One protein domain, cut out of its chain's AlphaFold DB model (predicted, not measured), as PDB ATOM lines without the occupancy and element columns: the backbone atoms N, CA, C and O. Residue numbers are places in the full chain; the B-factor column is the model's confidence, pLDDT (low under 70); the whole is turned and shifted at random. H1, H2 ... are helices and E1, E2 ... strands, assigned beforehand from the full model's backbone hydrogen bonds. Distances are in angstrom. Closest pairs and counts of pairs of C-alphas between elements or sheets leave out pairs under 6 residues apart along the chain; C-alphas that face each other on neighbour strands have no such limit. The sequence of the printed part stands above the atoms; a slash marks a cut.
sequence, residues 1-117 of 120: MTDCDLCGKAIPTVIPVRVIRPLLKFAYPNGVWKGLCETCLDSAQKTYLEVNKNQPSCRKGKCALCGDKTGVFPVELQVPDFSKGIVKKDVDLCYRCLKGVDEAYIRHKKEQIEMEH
ATOM      1  N   MET A   1     203.184 194.027 127.289       66.12
ATOM      2  CA  MET A   1     203.393 195.433 127.694       66.12
ATOM      3  C   MET A   1     204.364 195.431 128.852       66.12
ATOM      4  O   MET A   1     204.266 194.533 129.682       66.12
ATOM      5  N   THR A   2     205.289 196.383 128.869       88.38
ATOM      6  CA  THR A   2     206.309 196.534 129.912       88.38
ATOM      7  C   THR A   2     206.269 197.964 130.425       88.38
ATOM      8  O   THR A   2     206.082 198.901 129.645       88.38
ATOM      9  N   ASP A   3     206.456 198.137 131.727       93.81
ATOM     10  CA  ASP A   3     206.452 199.456 132.347       93.81
ATOM     11  C   ASP A   3     207.838 200.098 132.270       93.81
ATOM     12  O   ASP A   3     208.862 199.445 132.479       93.81
ATOM     13  N   CYS A   4     207.878 201.402 131.995       96.12
ATOM     14  CA  CYS A   4     209.096 202.186 132.146       96.12
ATOM     15  C   CYS A   4     209.514 202.225 133.624       96.12
ATOM     16  O   CYS A   4     208.777 202.735 134.467       96.12
ATOM     17  N   ASP A   5     210.733 201.780 133.929       96.69
ATOM     18  CA  ASP A   5     211.274 201.716 135.293       96.69
ATOM     19  C   ASP A   5     211.453 203.096 135.971       96.69
ATOM     20  O   ASP A   5     211.745 203.154 137.166       96.69
ATOM     21  N   LEU A   6     211.292 204.208 135.239       96.06
ATOM     22  CA  LEU A   6     211.376 205.572 135.780       96.06
ATOM     23  C   LEU A   6     210.016 206.255 135.945       96.06
ATOM     24  O   LEU A   6     209.689 206.721 137.038       96.06
ATOM     25  N   CYS A   7     209.225 206.333 134.873       94.56
ATOM     26  CA  CYS A   7     207.938 207.033 134.897       94.56
ATOM     27  C   CYS A   7     206.729 206.118 135.122       94.56
ATOM     28  O   CYS A   7     205.637 206.631 135.347       94.56
ATOM     29  N   GLY A   8     206.892 204.792 135.054       93.25
ATOM     30  CA  GLY A   8     205.797 203.825 135.191       93.25
ATOM     31  C   GLY A   8     204.865 203.744 133.979       93.25
ATOM     32  O   GLY A   8     203.851 203.061 134.039       93.25
ATOM     33  N   LYS A   9     205.176 204.434 132.872       91.56
ATOM     34  CA  LYS A   9     204.375 204.366 131.643       91.56
ATOM     35  C   LYS A   9     204.431 202.949 131.064       91.56
ATOM     36  O   LYS A   9     205.514 202.497 130.688       91.56
ATOM     37  N   ALA A  10     203.276 202.302 130.939       91.75
ATOM     38  CA  ALA A  10     203.128 201.032 130.237       91.75
ATOM     39  C   ALA A  10     203.252 201.252 128.722       91.75
ATOM     40  O   ALA A  10     202.470 202.005 128.133       91.75
ATOM     41  N   ILE A  11     204.240 200.620 128.086       90.69
ATOM     42  CA  ILE A  11     204.460 200.702 126.635       90.69
ATOM     43  C   ILE A  11     204.751 199.320 126.030       90.69
ATOM     44  O   ILE A  11     205.115 198.385 126.751       90.69
ATOM     45  N   PRO A  12     204.568 199.140 124.707       90.44
ATOM     46  CA  PRO A  12     204.848 197.863 124.053       90.44
ATOM     47  C   PRO A  12     206.322 197.455 124.150       90.44
ATOM     48  O   PRO A  12     206.610 196.302 124.461       90.44
ATOM     49  N   THR A  13     207.228 198.418 123.954       91.25
ATOM     50  CA  THR A  13     208.677 198.197 123.902       91.25
ATOM     51  C   THR A  13     209.392 199.241 124.740       91.25
ATOM     52  O   THR A  13     209.109 200.431 124.632       91.25
ATOM     53  N   VAL A  14     210.337 198.791 125.559       96.31
ATOM     54  CA  VAL A  14     211.218 199.631 126.375       96.31
ATOM     55  C   VAL A  14     212.656 199.505 125.881       96.31
ATOM     56  O   VAL A  14     213.052 198.468 125.350       96.31
ATOM     57  N   ILE A  15     213.450 200.546 126.094       97.31
ATOM     58  CA  ILE A  15     214.866 200.587 125.739       97.31
ATOM     59  C   ILE A  15     215.663 200.004 126.914       97.31
ATOM     60  O   ILE A  15     215.570 200.530 128.030       97.31
ATOM     61  N   PRO A  16     216.424 198.912 126.712       97.25
ATOM     62  CA  PRO A  16     217.135 198.257 127.798       97.25
ATOM     63  C   PRO A  16     218.354 199.077 128.238       97.25
ATOM     64  O   PRO A  16     219.229 199.398 127.437       97.25
ATOM     65  N   VAL A  17     218.439 199.358 129.534       97.69
ATOM     66  CA  VAL A  17     219.541 200.036 130.220       97.69
ATOM     67  C   VAL A  17     220.152 199.075 131.228       97.69
ATOM     68  O   VAL A  17     219.453 198.489 132.060       97.69
ATOM     69  N   ARG A  18     221.470 198.900 131.172       95.94
ATOM     70  CA  ARG A  18     222.184 198.016 132.094       95.94
ATOM     71  C   ARG A  18     222.461 198.741 133.405       95.94
ATOM     72  O   ARG A  18     223.050 199.819 133.404       95.94
ATOM     73  N   VAL A  19     222.081 198.143 134.534       95.81
ATOM     74  CA  VAL A  19     222.288 198.742 135.860       95.81
ATOM     75  C   VAL A  19     222.923 197.751 136.829       95.81
ATOM     76  O   VAL A  19     222.513 196.597 136.945       95.81
ATOM     77  N   ILE A  20     223.924 198.204 137.584       93.81
ATOM     78  CA  ILE A  20     224.533 197.396 138.645       93.81
ATOM     79  C   ILE A  20     223.752 197.622 139.937       93.81
ATOM     80  O   ILE A  20     223.826 198.702 140.521       93.81
ATOM     81  N   ARG A  21     223.024 196.602 140.405       92.25
ATOM     82  CA  ARG A  21     222.353 196.619 141.713       92.25
ATOM     83  C   ARG A  21     223.262 195.993 142.772       92.25
ATOM     84  O   ARG A  21     223.433 194.777 142.735       92.25
ATOM     85  N   PRO A  22     223.802 196.761 143.740       88.75
ATOM     86  CA  PRO A  22     224.736 196.219 144.731       88.75
ATOM     87  C   PRO A  22     224.178 195.018 145.501       88.75
ATOM     88  O   PRO A  22     224.867 194.018 145.656       88.75
ATOM     89  N   LEU A  23     222.898 195.080 145.885       89.31
ATOM     90  CA  LEU A  23     222.204 194.002 146.603       89.31
ATOM     91  C   LEU A  23     222.059 192.707 145.792       89.31
ATOM     92  O   LEU A  23     221.871 191.646 146.369       89.31
ATOM     93  N   LEU A  24     222.128 192.791 144.463       89.94
ATOM     94  CA  LEU A  24     221.980 191.649 143.565       89.94
ATOM     95  C   LEU A  24     223.305 191.232 142.919       89.94
ATOM     96  O   LEU A  24     223.305 190.344 142.072       89.94
ATOM     97  N   LYS A  25     224.436 191.836 143.308       89.25
ATOM     98  CA  LYS A  25     225.745 191.601 142.676       89.25
ATOM     99  C   LYS A  25     226.174 190.129 142.719       89.25
ATOM    100  O   LYS A  25     226.839 189.677 141.798       89.25
ATOM    101  N   PHE A  26     225.788 189.393 143.761       91.50
ATOM    102  CA  PHE A  26     226.090 187.964 143.888       91.50
ATOM    103  C   PHE A  26     225.417 187.122 142.791       91.50
ATOM    104  O   PHE A  26     226.070 186.293 142.172       91.50
ATOM    105  N   ALA A  27     224.132 187.365 142.520       93.00
ATOM    106  CA  ALA A  27     223.375 186.624 141.511       93.00
ATOM    107  C   ALA A  27     223.563 187.192 140.091       93.00
ATOM    108  O   ALA A  27     223.526 186.459 139.109       93.00
ATOM    109  N   TYR A  28     223.787 188.504 139.986       92.56
ATOM    110  CA  TYR A  28     223.915 189.235 138.728       92.56
ATOM    111  C   TYR A  28     225.186 190.098 138.756       92.56
ATOM    112  O   TYR A  28     225.104 191.328 138.865       92.56
ATOM    113  N   PRO A  29     226.382 189.485 138.652       89.19
ATOM    114  CA  PRO A  29     227.663 190.204 138.731       89.19
ATOM    115  C   PRO A  29     227.809 191.239 137.614       89.19
ATOM    116  O   PRO A  29     228.427 192.289 137.774       89.19
ATOM    117  N   ASN A  30     227.151 190.946 136.501       89.50
ATOM    118  CA  ASN A  30     227.096 191.728 135.287       89.50
ATOM    119  C   ASN A  30     226.011 192.815 135.309       89.50
ATOM    120  O   ASN A  30     225.879 193.534 134.323       89.50
ATOM    121  N   GLY A  31     225.247 192.961 136.392       92.00
ATOM    122  CA  GLY A  31     224.095 193.856 136.455       92.00
ATOM    123  C   GLY A  31     222.808 193.239 135.924       92.00
ATOM    124  O   GLY A  31     222.777 192.105 135.453       92.00
ATOM    125  N   VAL A  32     221.738 194.018 136.020       94.38
ATOM    126  CA  VAL A  32     220.393 193.670 135.559       94.38
ATOM    127  C   VAL A  32     219.941 194.661 134.493       94.38
ATOM    128  O   VAL A  32     220.431 195.791 134.438       94.38
ATOM    129  N   TRP A  33     219.000 194.242 133.657       94.94
ATOM    130  CA  TRP A  33     218.380 195.111 132.666       94.94
ATOM    131  C   TRP A  33     217.193 195.855 133.273       94.94
ATOM    132  O   TRP A  33     216.386 195.278 134.003       94.94
ATOM    133  N   LYS A  34     217.121 197.149 132.976       96.31
ATOM    134  CA  LYS A  34     216.000 198.045 133.254       96.31
ATOM    135  C   LYS A  34     215.446 198.564 131.937       96.31
ATOM    136  O   LYS A  34     216.213 198.751 131.001       96.31
ATOM    137  N   GLY A  35     214.144 198.760 131.839       97.31
ATOM    138  CA  GLY A  35     213.480 199.231 130.631       97.31
ATOM    139  C   GLY A  35     213.045 200.681 130.764       97.31
ATOM    140  O   GLY A  35     212.252 200.998 131.646       97.31
ATOM    141  N   LEU A  36     213.524 201.562 129.884       97.75
ATOM    142  CA  LEU A  36     213.099 202.964 129.844       97.75
ATOM    143  C   LEU A  36     212.267 203.267 128.602       97.75
ATOM    144  O   LEU A  36     212.527 202.738 127.526       97.75
ATOM    145  N   CYS A  37     211.285 204.155 128.732       96.31
ATOM    146  CA  CYS A  37     210.692 204.795 127.561       96.31
ATOM    147  C   CYS A  37     211.656 205.840 126.984       96.31
ATOM    148  O   CYS A  37     212.486 206.378 127.721       96.31
ATOM    149  N   GLU A  38     211.506 206.166 125.700       95.69
ATOM    150  CA  GLU A  38     212.382 207.117 124.997       95.69
ATOM    151  C   GLU A  38     212.488 208.459 125.729       95.69
ATOM    152  O   GLU A  38     213.580 208.892 126.066       95.69
ATOM    153  N   THR A  39     211.362 209.037 126.154       95.75
ATOM    154  CA  THR A  39     211.368 210.317 126.883       95.75
ATOM    155  C   THR A  39     212.136 210.277 128.208       95.75
ATOM    156  O   THR A  39     212.767 211.257 128.590       95.75
ATOM    157  N   CYS A  40     212.107 209.152 128.932       97.50
ATOM    158  CA  CYS A  40     212.872 209.001 130.172       97.50
ATOM    159  C   CYS A  40     214.359 208.776 129.897       97.50
ATOM    160  O   CYS A  40     215.191 209.227 130.684       97.50
ATOM    161  N   LEU A  41     214.681 208.079 128.804       97.88
ATOM    162  CA  LEU A  41     216.053 207.906 128.346       97.88
ATOM    163  C   LEU A  41     216.661 209.261 127.962       97.88
ATOM    164  O   LEU A  41     217.743 209.581 128.445       97.88
ATOM    165  N   ASP A  42     215.935 210.074 127.195       97.56
ATOM    166  CA  ASP A  42     216.359 211.407 126.756       97.56
ATOM    167  C   ASP A  42     216.581 212.352 127.946       97.56
ATOM    168  O   ASP A  42     217.644 212.965 128.067       97.56
ATOM    169  N   SER A  43     215.618 212.429 128.877       97.94
ATOM    170  CA  SER A  43     215.758 213.227 130.106       97.94
ATOM    171  C   SER A  43     217.000 212.830 130.905       97.94
ATOM    172  O   SER A  43     217.780 213.687 131.321       97.94
ATOM    173  N   ALA A  44     217.203 211.529 131.123       98.06
ATOM    174  CA  ALA A  44     218.326 211.042 131.912       98.06
ATOM    175  C   ALA A  44     219.672 211.209 131.179       98.06
ATOM    176  O   ALA A  44     220.678 211.513 131.825       98.06
ATOM    177  N   GLN A  45     219.702 211.072 129.851       98.44
ATOM    178  CA  GLN A  45     220.897 211.320 129.042       98.44
ATOM    179  C   GLN A  45     221.285 212.800 129.065       98.44
ATOM    180  O   GLN A  45     222.457 213.121 129.270       98.44
ATOM    181  N   LYS A  46     220.308 213.708 128.982       98.06
ATOM    182  CA  LYS A  46     220.554 215.142 129.142       98.06
ATOM    183  C   LYS A  46     221.215 215.443 130.489       98.06
ATOM    184  O   LYS A  46     222.236 216.130 130.529       98.06
ATOM    185  N   THR A  47     220.697 214.873 131.580       97.75
ATOM    186  CA  THR A  47     221.320 215.016 132.904       97.75
ATOM    187  C   THR A  47     222.735 214.437 132.933       97.75
ATOM    188  O   THR A  47     223.624 215.049 133.521       97.75
ATOM    189  N   TYR A  48     222.991 213.292 132.291       98.06
ATOM    190  CA  TYR A  48     224.350 212.751 132.193       98.06
ATOM    191  C   TYR A  48     225.308 213.736 131.514       98.06
ATOM    192  O   TYR A  48     226.380 213.999 132.057       98.06
ATOM    193  N   LEU A  49     224.920 214.308 130.371       97.81
ATOM    194  CA  LEU A  49     225.751 215.270 129.643       97.81
ATOM    195  C   LEU A  49     226.067 216.508 130.494       97.81
ATOM    196  O   LEU A  49     227.216 216.953 130.530       97.81
ATOM    197  N   GLU A  50     225.076 217.033 131.215       96.75
ATOM    198  CA  GLU A  50     225.257 218.166 132.128       96.75
ATOM    199  C   GLU A  50     226.207 217.823 133.282       96.75
ATOM    200  O   GLU A  50     227.135 218.583 133.571       96.75
ATOM    201  N   VAL A  51     226.021 216.659 133.911       96.31
ATOM    202  CA  VAL A  51     226.867 216.192 135.017       96.31
ATOM    203  C   VAL A  51     228.299 215.940 134.552       96.31
ATOM    204  O   VAL A  51     229.246 216.327 135.233       96.31
ATOM    205  N   ASN A  52     228.470 215.321 133.386       95.31
ATOM    206  CA  ASN A  52     229.780 215.010 132.826       95.31
ATOM    207  C   ASN A  52     230.552 216.278 132.432       95.31
ATOM    208  O   ASN A  52     231.761 216.352 132.647       95.31
ATOM    209  N   LYS A  53     229.857 217.287 131.888       95.44
ATOM    210  CA  LYS A  53     230.465 218.554 131.463       95.44
ATOM    211  C   LYS A  53     230.805 219.472 132.636       95.44
ATOM    212  O   LYS A  53     231.888 220.044 132.661       95.44
ATOM    213  N   ASN A  54     229.876 219.638 133.574       94.12
ATOM    214  CA  ASN A  54     229.976 220.674 134.607       94.12
ATOM    215  C   ASN A  54     230.492 220.148 135.954       94.12
ATOM    216  O   ASN A  54     230.778 220.953 136.834       94.12
ATOM    217  N   GLN A  55     230.573 218.823 136.131       88.44
ATOM    218  CA  GLN A  55     230.951 218.160 137.386       88.44
ATOM    219  C   GLN A  55     230.288 218.783 138.632       88.44
ATOM    220  O   GLN A  55     230.975 219.133 139.597       88.44
ATOM    221  N   PRO A  56     228.952 218.960 138.632       89.94
ATOM    222  CA  PRO A  56     228.262 219.575 139.752       89.94
ATOM    223  C   PRO A  56     228.375 218.698 141.002       89.94
ATOM    224  O   PRO A  56     228.580 217.482 140.932       89.94
ATOM    225  N   SER A  57     228.184 219.310 142.171       90.19
ATOM    226  CA  SER A  57     228.063 218.550 143.410       90.19
ATOM    227  C   SER A  57     226.843 217.623 143.352       90.19
ATOM    228  O   SER A  57     225.789 217.959 142.812       90.19
ATOM    229  N   CYS A  58     226.994 216.421 143.904       92.62
ATOM    230  CA  CYS A  58     225.896 215.467 144.028       92.62
ATOM    231  C   CYS A  58     225.209 215.606 145.392       92.62
ATOM    232  O   CYS A  58     225.852 215.936 146.396       92.62
ATOM    233  N   ARG A  59     223.907 215.301 145.455       94.62
ATOM    234  CA  ARG A  59     223.187 215.153 146.732       94.62
ATOM    235  C   ARG A  59     223.249 213.703 147.201       94.62
ATOM    236  O   ARG A  59     223.354 212.794 146.385       94.62
ATOM    237  N   LYS A  60     223.173 213.444 148.508       96.50
ATOM    238  CA  LYS A  60     223.018 212.066 149.010       96.50
ATOM    239  C   LYS A  60     221.570 211.623 148.828       96.50
ATOM    240  O   LYS A  60     220.663 212.305 149.294       96.50
ATOM    241  N   GLY A  61     221.356 210.471 148.202       96.62
ATOM    242  CA  GLY A  61     220.013 209.943 147.972       96.62
ATOM    243  C   GLY A  61     220.015 208.497 147.492       96.62
ATOM    244  O   GLY A  61     221.056 207.839 147.431       96.62
ATOM    245  N   LYS A  62     218.824 207.982 147.184       97.31
ATOM    246  CA  LYS A  62     218.638 206.627 146.655       97.31
ATOM    247  C   LYS A  62     218.442 206.703 145.146       97.31
ATOM    248  O   LYS A  62     217.501 207.338 144.688       97.31
ATOM    249  N   CYS A  63     219.287 206.010 144.387       97.81
ATOM    250  CA  CYS A  63     219.141 205.918 142.940       97.81
ATOM    251  C   CYS A  63     217.863 205.145 142.572       97.81
ATOM    252  O   CYS A  63     217.684 204.008 143.015       97.81
ATOM    253  N   ALA A  64     217.008 205.724 141.731       97.69
ATOM    254  CA  ALA A  64     215.756 205.124 141.282       97.69
ATOM    255  C   ALA A  64     215.975 203.846 140.452       97.69
ATOM    256  O   ALA A  64     215.187 202.911 140.552       97.69
ATOM    257  N   LEU A  65     217.080 203.756 139.701       96.62
ATOM    258  CA  LEU A  65     217.369 202.604 138.839       96.62
ATOM    259  C   LEU A  65     218.009 201.428 139.578       96.62
ATOM    260  O   LEU A  65     217.510 200.301 139.523       96.62
ATOM    261  N   CYS A  66     219.129 201.660 140.269       96.25
ATOM    262  CA  CYS A  66     219.850 200.572 140.930       96.25
ATOM    263  C   CYS A  66     219.434 200.345 142.392       96.25
ATOM    264  O   CYS A  66     219.694 199.275 142.957       96.25
ATOM    265  N   GLY A  67     218.769 201.323 143.009       95.81
ATOM    266  CA  GLY A  67     218.376 201.297 144.417       95.81
ATOM    267  C   GLY A  67     219.511 201.574 145.406       95.81
ATOM    268  O   GLY A  67     219.268 201.496 146.609       95.81
ATOM    269  N   ASP A  68     220.721 201.871 144.926       95.62
ATOM    270  CA  ASP A  68     221.886 202.181 145.760       95.62
ATOM    271  C   ASP A  68     221.746 203.541 146.461       95.62
ATOM    272  O   ASP A  68     221.164 204.471 145.897       95.62
ATOM    273  N   LYS A  69     222.295 203.664 147.674       96.12
ATOM    274  CA  LYS A  69     222.299 204.905 148.463       96.12
ATOM    275  C   LYS A  69     223.659 205.589 148.317       96.12
ATOM    276  O   LYS A  69     224.627 205.183 148.953       96.12
ATOM    277  N   THR A  70     223.750 206.603 147.462       95.56
ATOM    278  CA  THR A  70     225.021 207.244 147.084       95.56
ATOM    279  C   THR A  70     224.801 208.698 146.636       95.56
ATOM    280  O   THR A  70     223.732 209.263 146.871       95.56
ATOM    281  N   GLY A  71     225.814 209.316 146.027       97.31
ATOM    282  CA  GLY A  71     225.685 210.586 145.322       97.31
ATOM    283  C   GLY A  71     224.759 210.454 144.112       97.31
ATOM    284  O   GLY A  71     224.998 209.631 143.222       97.31
ATOM    285  N   VAL A  72     223.696 211.248 144.090       98.19
ATOM    286  CA  VAL A  72     222.667 211.252 143.050       98.19
ATOM    287  C   VAL A  72     222.462 212.651 142.481       98.19
ATOM    288  O   VAL A  72     222.781 213.658 143.120       98.19
ATOM    289  N   PHE A  73     221.917 212.677 141.271       98.00
ATOM    290  CA  PHE A  73     221.559 213.872 140.526       98.00
ATOM    291  C   PHE A  73     220.068 213.807 140.180       98.00
ATOM    292  O   PHE A  73     219.590 212.729 139.799       98.00
ATOM    293  N   PRO A  74     219.334 214.923 140.326       97.50
ATOM    294  CA  PRO A  74     217.933 214.981 139.954       97.50
ATOM    295  C   PRO A  74     217.787 214.916 138.431       97.50
ATOM    296  O   PRO A  74     218.488 215.609 137.696       97.50
ATOM    297  N   VAL A  75     216.852 214.093 137.975       97.69
ATOM    298  CA  VAL A  75     216.416 213.997 136.582       97.69
ATOM    299  C   VAL A  75     214.949 214.398 136.527       97.69
ATOM    300  O   VAL A  75     214.111 213.721 137.128       97.69
ATOM    301  N   GLU A  76     214.642 215.470 135.798       97.69
ATOM    302  CA  GLU A  76     213.264 215.908 135.553       97.69
ATOM    303  C   GLU A  76     212.623 215.003 134.487       97.69
ATOM    304  O   GLU A  76     213.038 214.970 133.322       97.69
ATOM    305  N   LEU A  77     211.600 214.251 134.885       96.12
ATOM    306  CA  LEU A  77     210.808 213.398 134.005       96.12
ATOM    307  C   LEU A  77     209.494 214.072 133.628       96.12
ATOM    308  O   LEU A  77     208.861 214.743 134.444       96.12
ATOM    309  N   GLN A  78     209.034 213.783 132.414       92.38
ATOM    310  CA  GLN A  78     207.683 214.094 131.958       92.38
ATOM    311  C   GLN A  78     206.830 212.826 132.014       92.38
ATOM    312  O   GLN A  78     207.030 211.890 131.235       92.38
ATOM    313  N   VAL A  79     205.898 212.779 132.965       90.75
ATOM    314  CA  VAL A  79     205.029 211.625 133.208       90.75
ATOM    315  C   VAL A  79     203.626 211.935 132.679       90.75
ATOM    316  O   VAL A  79     203.037 212.928 133.108       90.75
ATOM    317  N   PRO A  80     203.074 211.125 131.759       85.69
ATOM    318  CA  PRO A  80     201.698 211.299 131.316       85.69
ATOM    319  C   PRO A  80     200.721 210.930 132.441       85.69
ATOM    320  O   PRO A  80     200.847 209.879 133.067       85.69
ATOM    321  N   ASP A  81     199.740 211.794 132.666       88.88
ATOM    322  CA  ASP A  81     198.668 211.671 133.647       88.88
ATOM    323  C   ASP A  81     197.319 211.893 132.951       88.88
ATOM    324  O   ASP A  81     197.128 212.876 132.234       88.88
ATOM    325  N   PHE A  82     196.366 210.987 133.170       82.81
ATOM    326  CA  PHE A  82     195.070 211.025 132.485       82.81
ATOM    327  C   PHE A  82     194.231 212.266 132.810       82.81
ATOM    328  O   PHE A  82     193.420 212.675 131.985       82.81
ATOM    329  N   SER A  83     194.398 212.859 133.994       89.81
ATOM    330  CA  SER A  83     193.598 214.013 134.431       89.81
ATOM    331  C   SER A  83     194.310 215.342 134.196       89.81
ATOM    332  O   SER A  83     193.663 216.361 133.971       89.81
ATOM    333  N   LYS A  84     195.643 215.349 134.284       88.94
ATOM    334  CA  LYS A  84     196.474 216.565 134.293       88.94
ATOM    335  C   LYS A  84     197.341 216.721 133.042       88.94
ATOM    336  O   LYS A  84     198.078 217.697 132.934       88.94
ATOM    337  N   GLY A  85     197.272 215.781 132.099       89.50
ATOM    338  CA  GLY A  85     198.068 215.804 130.876       89.50
ATOM    339  C   GLY A  85     199.498 215.335 131.125       89.50
ATOM    340  O   GLY A  85     199.749 214.139 131.210       89.50
ATOM    341  N   ILE A  86     200.457 216.257 131.217       89.56
ATOM    342  CA  ILE A  86     201.865 215.929 131.492       89.56
ATOM    343  C   ILE A  86     202.258 216.534 132.834       89.56
ATOM    344  O   ILE A  86     202.195 217.747 133.024       89.56
ATOM    345  N   VAL A  87     202.704 215.683 133.756       92.69
ATOM    346  CA  VAL A  87     203.182 216.083 135.079       92.69
ATOM    347  C   VAL A  87     204.700 215.948 135.129       92.69
ATOM    348  O   VAL A  87     205.264 214.917 134.759       92.69
ATOM    349  N   LYS A  88     205.366 216.997 135.614       94.25
ATOM    350  CA  LYS A  88     206.803 216.971 135.889       94.25
ATOM    351  C   LYS A  88     207.075 216.245 137.201       94.25
ATOM    352  O   LYS A  88     206.420 216.516 138.207       94.25
ATOM    353  N   LYS A  89     208.043 215.333 137.194       94.56
ATOM    354  CA  LYS A  89     208.461 214.582 138.380       94.56
ATOM    355  C   LYS A  89     209.969 214.419 138.393       94.56
ATOM    356  O   LYS A  89     210.527 213.891 137.440       94.56
ATOM    357  N   ASP A  90     210.593 214.751 139.512       95.38
ATOM    358  CA  ASP A  90     212.017 214.503 139.694       95.38
ATOM    359  C   ASP A  90     212.276 213.101 140.240       95.38
ATOM    360  O   ASP A  90     211.617 212.634 141.178       95.38
ATOM    361  N   VAL A  91     213.277 212.434 139.673       97.06
ATOM    362  CA  VAL A  91     213.841 211.191 140.207       97.06
ATOM    363  C   VAL A  91     215.340 211.337 140.409       97.06
ATOM    364  O   VAL A  91     216.006 212.091 139.712       97.06
ATOM    365  N   ASP A  92     215.889 210.589 141.357       98.06
ATOM    366  CA  ASP A  92     217.318 210.612 141.649       98.06
ATOM    367  C   ASP A  92     218.056 209.493 140.929       98.06
ATOM    368  O   ASP A  92     217.755 208.322 141.159       98.06
ATOM    369  N   LEU A  93     219.073 209.820 140.129       98.19
ATOM    370  CA  LEU A  93     219.961 208.835 139.507       98.19
ATOM    371  C   LEU A  93     221.406 209.021 139.966       98.19
ATOM    372  O   LEU A  93     221.925 210.131 140.021       98.19
ATOM    373  N   CYS A  94     222.089 207.920 140.284       97.75
ATOM    374  CA  CYS A  94     223.525 207.964 140.550       97.75
ATOM    375  C   CYS A  94     224.326 208.043 139.247       97.75
ATOM    376  O   CYS A  94     223.882 207.548 138.207       97.75
ATOM    377  N   TYR A  95     225.550 208.574 139.324       97.19
ATOM    378  CA  TYR A  95     226.435 208.736 138.161       97.19
ATOM    379  C   TYR A  95     226.610 207.442 137.347       97.19
ATOM    380  O   TYR A  95     226.554 207.453 136.123       97.19
ATOM    381  N   ARG A  96     226.752 206.293 138.025       96.25
ATOM    382  CA  ARG A  96     226.904 204.987 137.358       96.25
ATOM    383  C   ARG A  96     225.698 204.617 136.496       96.25
ATOM    384  O   ARG A  96     225.872 204.044 135.429       96.25
ATOM    385  N   CYS A  97     224.487 204.916 136.965       98.00
ATOM    386  CA  CYS A  97     223.272 204.659 136.194       98.00
ATOM    387  C   CYS A  97     223.097 205.677 135.064       98.00
ATOM    388  O   CYS A  97     222.682 205.282 133.985       98.00
ATOM    389  N   LEU A  98     223.471 206.944 135.280       98.06
ATOM    390  CA  LEU A  98     223.500 207.962 134.224       98.06
ATOM    391  C   LEU A  98     224.454 207.579 133.082       98.06
ATOM    392  O   LEU A  98     224.090 207.695 131.919       98.06
ATOM    393  N   LYS A  99     225.628 207.025 133.402       97.44
ATOM    394  CA  LYS A  99     226.544 206.497 132.385       97.44
ATOM    395  C   LYS A  99     225.932 205.332 131.595       97.44
ATOM    396  O   LYS A  99     226.012 205.310 130.375       97.44
ATOM    397  N   GLY A 100     225.281 204.386 132.278       97.75
ATOM    398  CA  GLY A 100     224.584 203.282 131.604       97.75
ATOM    399  C   GLY A 100     223.422 203.750 130.719       97.75
ATOM    400  O   GLY A 100     223.142 203.132 129.693       97.75
ATOM    401  N   VAL A 101     222.760 204.851 131.092       98.38
ATOM    402  CA  VAL A 101     221.749 205.521 130.260       98.38
ATOM    403  C   VAL A 101     222.371 206.089 128.986       98.38
ATOM    404  O   VAL A 101     221.819 205.863 127.915       98.38
ATOM    405  N   ASP A 102     223.511 206.772 129.077       98.38
ATOM    406  CA  ASP A 102     224.203 207.334 127.909       98.38
ATOM    407  C   ASP A 102     224.626 206.245 126.911       98.38
ATOM    408  O   ASP A 102     224.333 206.333 125.719       98.38
ATOM    409  N   GLU A 103     225.200 205.146 127.408       97.88
ATOM    410  CA  GLU A 103     225.546 203.975 126.588       97.88
ATOM    411  C   GLU A 103     224.312 203.391 125.873       97.88
ATOM    412  O   GLU A 103     224.367 203.042 124.689       97.88
ATOM    413  N   ALA A 104     223.176 203.300 126.574       97.94
ATOM    414  CA  ALA A 104     221.925 202.820 125.997       97.94
ATOM    415  C   ALA A 104     221.318 203.805 124.987       97.94
ATOM    416  O   ALA A 104     220.783 203.362 123.973       97.94
ATOM    417  N   TYR A 105     221.430 205.113 125.231       98.19
ATOM    418  CA  TYR A 105     220.982 206.162 124.317       98.19
ATOM    419  C   TYR A 105     221.754 206.126 122.999       98.19
ATOM    420  O   TYR A 105     221.141 206.076 121.934       98.19
ATOM    421  N   ILE A 106     223.088 206.075 123.062       97.75
ATOM    422  CA  ILE A 106     223.948 205.997 121.871       97.75
ATOM    423  C   ILE A 106     223.598 204.756 121.051       97.75
ATOM    424  O   ILE A 106     223.410 204.845 119.836       97.75
ATOM    425  N   ARG A 107     223.463 203.603 121.716       97.06
ATOM    426  CA  ARG A 107     223.071 202.358 121.053       97.06
ATOM    427  C   ARG A 107     221.689 202.474 120.407       97.06
ATOM    428  O   ARG A 107     221.552 202.120 119.244       97.06
ATOM    429  N   HIS A 108     220.702 203.011 121.121       96.06
ATOM    430  CA  HIS A 108     219.347 203.161 120.600       96.06
ATOM    431  C   HIS A 108     219.294 204.074 119.369       96.06
ATOM    432  O   HIS A 108     218.690 203.711 118.365       96.06
ATOM    433  N   LYS A 109     219.961 205.235 119.400       94.81
ATOM    434  CA  LYS A 109     219.995 206.138 118.238       94.81
ATOM    435  C   LYS A 109     220.725 205.515 117.044       94.81
ATOM    436  O   LYS A 109     220.299 205.722 115.915       94.81
ATOM    437  N   LYS A 110     221.768 204.710 117.278       94.56
ATOM    438  CA  LYS A 110     222.438 203.949 116.213       94.56
ATOM    439  C   LYS A 110     221.501 202.920 115.569       94.56
ATOM    440  O   LYS A 110     221.411 202.880 114.349       94.56
ATOM    441  N   GLU A 111     220.783 202.145 116.383       91.81
ATOM    442  CA  GLU A 111     219.792 201.163 115.916       91.81
ATOM    443  C   GLU A 111     218.687 201.838 115.076       91.81
ATOM    444  O   GLU A 111     218.310 201.313 114.033       91.81
ATOM    445  N   GLN A 112     218.205 203.022 115.478       90.12
ATOM    446  CA  GLN A 112     217.203 203.783 114.710       90.12
ATOM    447  C   GLN A 112     217.715 204.187 113.318       90.12
ATOM    448  O   GLN A 112     217.025 203.964 112.328       90.12
ATOM    449  N   ILE A 113     218.945 204.706 113.227       90.50
ATOM    450  CA  ILE A 113     219.559 205.104 111.947       90.50
ATOM    451  C   ILE A 113     219.758 203.889 111.025       90.50
ATOM    452  O   ILE A 113     219.505 203.964 109.826       90.50
ATOM    453  N   GLU A 114     220.216 202.759 111.573       88.25
ATOM    454  CA  GLU A 114     220.404 201.521 110.803       88.25
ATOM    455  C   GLU A 114     219.076 200.971 110.270       88.25
ATOM    456  O   GLU A 114     219.017 200.521 109.126       88.25
ATOM    457  N   MET A 115     218.002 201.049 111.063       82.12
ATOM    458  CA  MET A 115     216.665 200.673 110.608       82.12
ATOM    459  C   MET A 115     216.166 201.608 109.507       82.12
ATOM    460  O   MET A 115     215.686 201.109 108.498       82.12
ATOM    461  N   GLU A 116     216.312 202.927 109.648       76.06
ATOM    462  CA  GLU A 116     215.884 203.901 108.628       76.06
ATOM    463  C   GLU A 116     216.612 203.710 107.284       76.06
ATOM    464  O   GLU A 116     215.982 203.777 106.228       76.06
ATOM    465  N   HIS A 117     217.912 203.404 107.301       69.19
ATOM    466  CA  HIS A 117     218.692 203.162 106.081       69.19
ATOM    467  C   HIS A 117     218.485 201.771 105.456       69.19
ATOM    468  O   HIS A 117     218.825 201.580 104.291       69.19
TER     469      HIS A 117
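What this domain is: This is residues 1 to 117 of the 120 residues of the protein "F420H2 dehydrogenase subunit FpoO" of Methanosarcina acetivorans (UniProt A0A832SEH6). Two helices meet at a steep tilt, each packed on an antiparallel hairpin of its own: H1 covers strand E4 of the long, strongly twisted hairpin E4 and E5, and H2 packs on strand E1 of the short hairpin E1 and E2. The short strand E3 pairs with the first part of E4, and residues 109 to 117 of H2 stick out from the body. The printed part has 117 residues with two named helices and five named strands, in the order E1 E2 H1 E3 E4 E5 H2; the sheets run E3 E4 E5 and E1 E2, both antiparallel, and the class is mixed, helices and strands. The whole is compact, with a radius of gyration of the C-alphas of 14.4 A and spans of 36 by 34 by 30 A.

How they stand to each other: Before the named elements, residues 2 to 3 pair with residues 10 to 11, antiparallel. E1, residues 15 to 19, and E2, residues 32 to 36, form an antiparallel hairpin, with N 17 and O 34 at 2.7 A. H1, residues 38 to 54, is on the sheet of E3, residues 59 to 62, E4, residues 69 to 81, and E5, residues 85 to 94. H1 lies over E4 at a height of 8.5 A over the sheet, slantwise to the strands at 37 degrees to E4 on the local plane; their closest C-alphas are those of Ala 44 and Val 75, 5.8 A. E4 bends by 85 degrees at residue 72, and its pairing is staggered: residues 69 to 72 pair with E3, with N 72 and O 59 at 2.8 A, and residues 72 to 81 with E5, with N 77 and O 89 at 2.8 A. E3 and E4 form a hairpin, as do E4 and E5, and the three strands form a meander, each the antiparallel neighbour of the one before. H2, residues 95 to 117, only grazes this sheet with its residues 95 to 101. Residues 41 to 48 of H1 and 95 to 105 of H2 touch, at a steep tilt of 55 degrees, opposite ways; the closest C-alphas are those of Tyr 48 and Leu 98, 5.3 A. The closest C-alphas of E1 and H2 are those of Val 17 and Ala 104, 5.6 A. E1 and E2 are apart from E3, E4 and E5. In H1 and H2 every O i to N i+4 pair is within hydrogen-bond range.

Where its parts are: E1 begins at C-alpha 15 (214.866, 200.587, 125.739) and is 12.7 A long; E2 is 13.1 A. H1 is 24.2 A long and begins at C-alpha 38 (212.382, 207.117, 124.997). E3 measures 9.7 A, E4 28.7 A and E5 28.3 A. H2 is 33.5 A long and ends at C-alpha 117 (218.692, 203.162, 106.081).

The domain as a whole: The two C-alphas farthest apart are those of Lys 60 and His 117, 44.1 A. The printed part has no cut. The link from E1 to E2, 12 residues, is long. The mean pLDDT of the printed part is 93.9; residues 1 and 117 are under 70.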